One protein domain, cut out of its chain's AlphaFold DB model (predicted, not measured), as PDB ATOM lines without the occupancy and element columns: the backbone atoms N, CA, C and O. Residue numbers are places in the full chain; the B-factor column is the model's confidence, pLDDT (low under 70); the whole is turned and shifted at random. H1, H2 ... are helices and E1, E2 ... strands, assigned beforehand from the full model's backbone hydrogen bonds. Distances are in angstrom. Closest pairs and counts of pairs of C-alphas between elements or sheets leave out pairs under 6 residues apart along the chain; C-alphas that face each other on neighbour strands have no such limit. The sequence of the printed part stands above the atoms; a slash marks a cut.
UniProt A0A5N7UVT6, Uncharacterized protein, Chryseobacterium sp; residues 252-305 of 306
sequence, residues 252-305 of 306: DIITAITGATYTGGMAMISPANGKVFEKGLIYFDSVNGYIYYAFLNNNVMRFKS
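This is residues 252 to 305 of the 306 residues of an uncharacterized protein of Chryseobacterium sp (UniProt A0A5N7UVT6). A small, strongly twisted sheet of four antiparallel strands makes the body, with one short helix, H1, packed over one face and no named helix over the other. A long loop, residues 269 to 281, swings wide past the end of the sheet where E3 turns back into E4, leading from E1 at one edge to E2 at the other. The printed part has 54 residues, with one named helix and four named strands in the order H1 E1 E2 E3 E4; across the sheet the order is E1 E4 E3 E2, and the class is mixed, helices and strands. The whole is compact, with a radius of gyration of the C-alphas of 9.8 A, and rounded, spanning 27 by 21 by 20 A.

The sheet's inner strands are E3, residues 290 to 296, and E4, residues 299 to 304, an antiparallel hairpin at 155 degrees, with N 293 and O 301 2.9 A apart and N 301 and O 293 2.8 A apart. The edge strand E2, residues 282 to 285, forms a hairpin with E3 at 151 degrees; N 283 and O 292 are 2.9 A apart. E2, E3 and E4 are a meander, each strand the antiparallel neighbour of the one before. The other edge strand, E1, residues 266 to 268, is antiparallel to E4 at 145 degrees, with N 267 and O 300 2.9 A apart. E1 to E4 form a Greek key, four strands in a row whose last three are a meander and whose first is the antiparallel neighbour of the fourth. E1 and E2 are apart. H1, residues 252 to 258, is on the sheet at a height over the sheet of 7.7 A. It lies over none of the strands, but only just: 2 of its 7 C-alphas fall on E3 and 2 on E2. The closest C-alphas of H1 and E2 are those of Ile 254 and Asp 285, 6.5 A apart. H1 and E3 are near each other, with 5 pairs of C-alphas within 10 A. In H1 every O i to N i+4 pair is within hydrogen-bond range.

H1 begins at C-alpha 252, (304.307, 229.847, 141.806), and is 10.0 A long. E1 measures 7.1 A and E2 10.2 A. E3, the longest strand with 7 residues, begins at C-alpha 290, (289.702, 228.356, 136.801), and is 18.3 A long. E4 is 16.9 A long and ends at C-alpha 304, (285.719, 229.742, 135.048).

The two C-alphas farthest apart are those of Gly 274 and Ser 305, 28.0 A. The printed part has no cut. The link from E1 to E2, 13 residues, is long; H1 to E1 is short, and E2 to E3 and E3 to E4 are tight. The mean pLDDT of the printed part is 71.0, and 26 residues are under 70, among them residues 272 to 276, 278 to 290 and 303 to 305.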
ATOM      1  N   ASP A 252     303.834 228.458 141.870       69.69
ATOM      2  CA  ASP A 252     304.307 229.847 141.806       69.69
ATOM      3  C   ASP A 252     303.582 230.628 140.701       69.69
ATOM      4  O   ASP A 252     303.114 231.751 140.903       69.69
ATOM      5  N   ILE A 253     303.441 229.993 139.537       71.62
ATOM      6  CA  ILE A 253     302.727 230.502 138.363       71.62
ATOM      7  C   ILE A 253     301.233 230.627 138.672       71.62
ATOM      8  O   ILE A 253     300.643 231.678 138.427       71.62
ATOM      9  N   ILE A 254     300.625 229.593 139.260       69.94
ATOM     10  CA  ILE A 254     299.201 229.597 139.619       69.94
ATOM     11  C   ILE A 254     298.920 230.684 140.659       69.94
ATOM     12  O   ILE A 254     297.987 231.462 140.487       69.94
ATOM     13  N   THR A 255     299.766 230.830 141.681       76.25
ATOM     14  CA  THR A 255     299.602 231.884 142.698       76.25
ATOM     15  C   THR A 255     299.676 233.282 142.083       76.25
ATOM     16  O   THR A 255     298.831 234.132 142.376       76.25
ATOM     17  N   ALA A 256     300.638 233.524 141.187       77.88
ATOM     18  CA  ALA A 256     300.785 234.805 140.498       77.88
ATOM     19  C   ALA A 256     299.594 235.123 139.575       77.88
ATOM     20  O   ALA A 256     299.125 236.260 139.531       77.88
ATOM     21  N   ILE A 257     299.070 234.118 138.872       77.75
ATOM     22  CA  ILE A 257     297.897 234.250 138.004       77.75
ATOM     23  C   ILE A 257     296.621 234.484 138.826       77.75
ATOM     24  O   ILE A 257     295.801 235.330 138.459       77.75
ATOM     25  N   THR A 258     296.423 233.753 139.924       79.62
ATOM     26  CA  THR A 258     295.226 233.853 140.772       79.62
ATOM     27  C   THR A 258     295.185 235.178 141.534       79.62
ATOM     28  O   THR A 258     294.109 235.757 141.685       79.62
ATOM     29  N   GLY A 259     296.342 235.709 141.938       77.50
ATOM     30  CA  GLY A 259     296.463 237.012 142.601       77.50
ATOM     31  C   GLY A 259     296.375 238.233 141.674       77.50
ATOM     32  O   GLY A 259     296.321 239.362 142.163       77.50
ATOM     33  N   ALA A 260     296.366 238.050 140.351       82.00
ATOM     34  CA  ALA A 260     296.370 239.163 139.409       82.00
ATOM     35  C   ALA A 260     295.009 239.867 139.292       82.00
ATOM     36  O   ALA A 260     293.939 239.278 139.460       82.00
ATOM     37  N   THR A 261     295.044 241.155 138.947       81.75
ATOM     38  CA  THR A 261     293.830 241.917 138.628       81.75
ATOM     39  C   THR A 261     293.459 241.713 137.164       81.75
ATOM     40  O   THR A 261     294.265 241.969 136.274       81.75
ATOM     41  N   TYR A 262     292.222 241.275 136.920       79.12
ATOM     42  CA  TYR A 262     291.704 241.020 135.577       79.12
ATOM     43  C   TYR A 262     290.777 242.147 135.131       79.12
ATOM     44  O   TYR A 262     289.831 242.497 135.836       79.12
ATOM     45  N   THR A 263     290.993 242.666 133.925       71.38
ATOM     46  CA  THR A 263     290.077 243.594 133.249       71.38
ATOM     47  C   THR A 263     289.533 242.896 132.010       71.38
ATOM     48  O   THR A 263     290.300 242.416 131.182       71.38
ATOM     49  N   GLY A 264     288.208 242.740 131.914       68.81
ATOM     50  CA  GLY A 264     287.589 241.998 130.803       68.81
ATOM     51  C   GLY A 264     287.995 240.517 130.722       68.81
ATOM     52  O   GLY A 264     287.959 239.934 129.648       68.81
ATOM     53  N   GLY A 265     288.416 239.904 131.837       67.62
ATOM     54  CA  GLY A 265     288.865 238.503 131.867       67.62
ATOM     55  C   GLY A 265     290.325 238.282 131.458       67.62
ATOM     56  O   GLY A 265     290.778 237.138 131.441       67.62
ATOM     57  N   MET A 266     291.080 239.354 131.202       73.81
ATOM     58  CA  MET A 266     292.492 239.312 130.819       73.81
ATOM     59  C   MET A 266     293.365 239.994 131.877       73.81
ATOM     60  O   MET A 266     292.934 240.958 132.512       73.81
ATOM     61  N   ALA A 267     294.589 239.506 132.055       77.38
ATOM     62  CA  ALA A 267     295.586 240.108 132.933       77.38
ATOM     63  C   ALA A 267     296.990 240.001 132.326       77.38
ATOM     64  O   ALA A 267     297.350 238.982 131.733       77.38
ATOM     65  N   MET A 268     297.793 241.050 132.515       83.81
ATOM     66  CA  MET A 268     299.243 240.952 132.364       83.81
ATOM     67  C   MET A 268     299.829 240.448 133.675       83.81
ATOM     68  O   MET A 268     299.656 241.081 134.717       83.81
ATOM     69  N   ILE A 269     300.518 239.316 133.623       83.12
ATOM     70  CA  ILE A 269     301.137 238.692 134.783       83.12
ATOM     71  C   ILE A 269     302.626 238.991 134.738       83.12
ATOM     72  O   ILE A 269     303.308 238.663 133.771       83.12
ATOM     73  N   SER A 270     303.147 239.629 135.782       79.50
ATOM     74  CA  SER A 270     304.595 239.802 135.887       79.50
ATOM     75  C   SER A 270     305.261 238.430 136.040       79.50
ATOM     76  O   SER A 270     304.716 237.596 136.765       79.50
ATOM     77  N   PRO A 271     306.419 238.183 135.398       73.31
ATOM     78  CA  PRO A 271     307.176 236.954 135.604       73.31
ATOM     79  C   PRO A 271     307.368 236.668 137.096       73.31
ATOM     80  O   PRO A 271     307.798 237.547 137.845       73.31
ATOM     81  N   ALA A 272     307.057 235.448 137.523       68.94
ATOM     82  CA  ALA A 272     307.214 235.012 138.906       68.94
ATOM     83  C   ALA A 272     308.439 234.096 139.000       68.94
ATOM     84  O   ALA A 272     308.580 233.181 138.194       68.94
ATOM     85  N   ASN A 273     309.349 234.352 139.947       64.25
ATOM     86  CA  ASN A 273     310.549 233.528 140.178       64.25
ATOM     87  C   ASN A 273     311.369 233.219 138.905       64.25
ATOM     88  O   ASN A 273     311.897 232.123 138.738       64.25
ATOM     89  N   GLY A 274     311.461 234.180 137.978       62.56
ATOM     90  CA  GLY A 274     312.194 234.018 136.717       62.56
ATOM     91  C   GLY A 274     311.484 233.169 135.655       62.56
ATOM     92  O   GLY A 274     312.047 232.960 134.583       62.56
ATOM     93  N   LYS A 275     310.253 232.712 135.911       64.88
ATOM     94  CA  LYS A 275     309.422 231.982 134.949       64.88
ATOM     95  C   LYS A 275     308.546 232.953 134.161       64.88
ATOM     96  O   LYS A 275     307.904 233.841 134.725       64.88
ATOM     97  N   VAL A 276     308.546 232.788 132.843       66.00
ATOM     98  CA  VAL A 276     307.729 233.557 131.896       66.00
ATOM     99  C   VAL A 276     306.471 232.746 131.598       66.00
ATOM    100  O   VAL A 276     306.562 231.543 131.374       66.00
ATOM    101  N   PHE A 277     305.297 233.381 131.568       71.50
ATOM    102  CA  PHE A 277     304.072 232.700 131.140       71.50
ATOM    103  C   PHE A 277     304.096 232.592 129.625       71.50
ATOM    104  O   PHE A 277     303.721 233.539 128.938       71.50
ATOM    105  N   GLU A 278     304.605 231.486 129.100       68.06
ATOM    106  CA  GLU A 278     304.809 231.350 127.662       68.06
ATOM    107  C   GLU A 278     303.486 231.230 126.908       68.06
ATOM    108  O   GLU A 278     302.546 230.552 127.332       68.06
ATOM    109  N   LYS A 279     303.418 231.906 125.758       68.19
ATOM    110  CA  LYS A 279     302.281 231.839 124.847       68.19
ATOM    111  C   LYS A 279     301.968 230.385 124.479       68.19
ATOM    112  O   LYS A 279     302.845 229.650 124.043       68.19
ATOM    113  N   GLY A 280     300.688 230.026 124.535       56.00
ATOM    114  CA  GLY A 280     300.175 228.711 124.153       56.00
ATOM    115  C   GLY A 280     299.981 227.756 125.330       56.00
ATOM    116  O   GLY A 280     299.330 226.729 125.154       56.00
ATOM    117  N   LEU A 281     300.484 228.096 126.521       61.62
ATOM    118  CA  LEU A 281     300.325 227.269 127.716       61.62
ATOM    119  C   LEU A 281     298.953 227.453 128.374       61.62
ATOM    120  O   LEU A 281     298.371 228.546 128.369       61.62
ATOM    121  N   ILE A 282     298.455 226.358 128.955       65.38
ATOM    122  CA  ILE A 282     297.207 226.302 129.715       65.38
ATOM    123  C   ILE A 282     297.533 225.909 131.155       65.38
ATOM    124  O   ILE A 282     298.201 224.906 131.393       65.38
ATOM    125  N   TYR A 283     297.012 226.672 132.108       69.44
ATOM    126  CA  TYR A 283     297.163 226.406 133.536       69.44
ATOM    127  C   TYR A 283     295.799 226.128 134.154       69.44
ATOM    128  O   TYR A 283     294.801 226.745 133.771       69.44
ATOM    129  N   PHE A 284     295.758 225.210 135.115       65.19
ATOM    130  CA  PHE A 284     294.536 224.855 135.821       65.19
ATOM    131  C   PHE A 284     294.687 225.142 137.310       65.19
ATOM    132  O   PHE A 284     295.543 224.572 137.978       65.19
ATOM    133  N   ASP A 285     293.836 226.022 137.822       66.62
ATOM    134  CA  ASP A 285     293.644 226.217 139.252       66.62
ATOM    135  C   ASP A 285     292.474 225.337 139.685       66.62
ATOM    136  O   ASP A 285     291.299 225.705 139.565       66.62
ATOM    137  N   SER A 286     292.820 224.146 140.164       61.19
ATOM    138  CA  SER A 286     291.871 223.167 140.690       61.19
ATOM    139  C   SER A 286     291.198 223.627 141.985       61.19
ATOM    140  O   SER A 286     290.110 223.149 142.301       61.19
ATOM    141  N   VAL A 287     291.805 224.570 142.716       64.00
ATOM    142  CA  VAL A 287     291.298 225.077 143.997       64.00
ATOM    143  C   VAL A 287     290.151 226.053 143.763       64.00
ATOM    144  O   VAL A 287     289.116 225.967 144.420       64.00
ATOM    145  N   ASN A 288     290.309 226.967 142.805       65.94
ATOM    146  CA  ASN A 288     289.311 227.994 142.503       65.94
ATOM    147  C   ASN A 288     288.433 227.659 141.288       65.94
ATOM    148  O   ASN A 288     287.491 228.400 140.996       65.94
ATOM    149  N   GLY A 289     288.726 226.563 140.583       64.00
ATOM    150  CA  GLY A 289     287.985 226.136 139.401       64.00
ATOM    151  C   GLY A 289     288.157 227.114 138.244       64.00
ATOM    152  O   GLY A 289     287.176 227.569 137.652       64.00
ATOM    153  N   TYR A 290     289.397 227.494 137.941       68.81
ATOM    154  CA  TYR A 290     289.702 228.356 136.801       68.81
ATOM    155  C   TYR A 290     290.715 227.703 135.868       68.81
ATOM    156  O   TYR A 290     291.677 227.068 136.287       68.81
ATOM    157  N   ILE A 291     290.494 227.902 134.575       70.44
ATOM    158  CA  ILE A 291     291.442 227.593 133.512       70.44
ATOM    159  C   ILE A 291     292.021 228.916 133.027       70.44
ATOM    160  O   ILE A 291     291.297 229.897 132.847       70.44
ATOM    161  N   TYR A 292     293.319 228.935 132.776       71.69
ATOM    162  CA  TYR A 292     294.045 230.107 132.324       71.69
ATOM    163  C   TYR A 292     294.774 229.793 131.030       71.69
ATOM    164  O   TYR A 292     295.443 228.770 130.938       71.69
ATOM    165  N   TYR A 293     294.669 230.675 130.044       74.00
ATOM    166  CA  TYR A 293     295.361 230.533 128.766       74.00
ATOM    167  C   TYR A 293     296.293 231.713 128.530       74.00
ATOM    168  O   TYR A 293     295.846 232.863 128.509       74.00
ATOM    169  N   ALA A 294     297.576 231.434 128.316       73.50
ATOM    170  CA  ALA A 294     298.552 232.443 127.935       73.50
ATOM    171  C   ALA A 294     298.459 232.721 126.425       73.50
ATOM    172  O   ALA A 294     298.971 231.966 125.602       73.50
ATOM    173  N   PHE A 295     297.790 233.806 126.031       63.66
ATOM    174  CA  PHE A 295     297.592 234.146 124.614       63.66
ATOM    175  C   PHE A 295     298.766 234.944 124.015       63.66
ATOM    176  O   PHE A 295     298.977 234.933 122.799       63.66
ATOM    177  N   LEU A 296     299.560 235.594 124.868       70.44
ATOM    178  CA  LEU A 296     300.893 236.131 124.588       70.44
ATOM    179  C   LEU A 296     301.775 235.864 125.809       70.44
ATOM    180  O   LEU A 296     301.265 235.560 126.887       70.44
ATOM    181  N   ASN A 297     303.089 236.029 125.657       77.94
ATOM    182  CA  ASN A 297     303.986 235.906 126.799       77.94
ATOM    183  C   ASN A 297     303.537 236.868 127.909       77.94
ATOM    184  O   ASN A 297     303.308 238.051 127.639       77.94
ATOM    185  N   ASN A 298     303.387 236.355 129.133       80.94
ATOM    186  CA  ASN A 298     302.960 237.112 130.315       80.94
ATOM    187  C   ASN A 298     301.550 237.716 130.225       80.94
ATOM    188  O   ASN A 298     301.193 238.559 131.040       80.94
ATOM    189  N   ASN A 299     300.734 237.301 129.260       79.25
ATOM    190  CA  ASN A 299     299.370 237.783 129.100       79.25
ATOM    191  C   ASN A 299     298.405 236.606 129.129       79.25
ATOM    192  O   ASN A 299     298.431 235.741 128.249       79.25
ATOM    193  N   VAL A 300     297.544 236.594 130.138       78.00
ATOM    194  CA  VAL A 300     296.705 235.448 130.465       78.00
ATOM    195  C   VAL A 300     295.235 235.832 130.404       78.00
ATOM    196  O   VAL A 300     294.831 236.900 130.863       78.00
ATOM    197  N   MET A 301     294.427 234.942 129.841       76.94
ATOM    198  CA  MET A 301     292.973 235.010 129.881       76.94
ATOM    199  C   MET A 301     292.440 233.957 130.848       76.94
ATOM    200  O   MET A 301     292.873 232.807 130.806       76.94
ATOM    201  N   ARG A 302     291.514 234.354 131.723       76.81
ATOM    202  CA  ARG A 302     290.918 233.490 132.747       76.81
ATOM    203  C   ARG A 302     289.523 233.033 132.340       76.81
ATOM    204  O   ARG A 302     288.670 233.849 131.998       76.81
ATOM    205  N   PHE A 303     289.258 231.745 132.515       64.50
ATOM    206  CA  PHE A 303     287.971 231.103 132.282       64.50
ATOM    207  C   PHE A 303     287.531 230.356 133.531       64.50
ATOM    208  O   PHE A 303     288.313 229.613 134.115       64.50
ATOM    209  N   LYS A 304     286.277 230.523 133.943       63.19
ATOM    210  CA  LYS A 304     285.719 229.742 135.048       63.19
ATOM    211  C   LYS A 304     285.377 228.339 134.548       63.19
ATOM    212  O   LYS A 304     284.622 228.221 133.582       63.19
ATOM    213  N   SER A 305     285.921 227.299 135.176       48.84
ATOM    214  CA  SER A 305     285.439 225.936 134.961       48.84
ATOM    215  C   SER A 305     284.065 225.817 135.619       48.84
ATOM    216  O   SER A 305     283.919 226.163 136.793       48.84
TER     217      SER A 305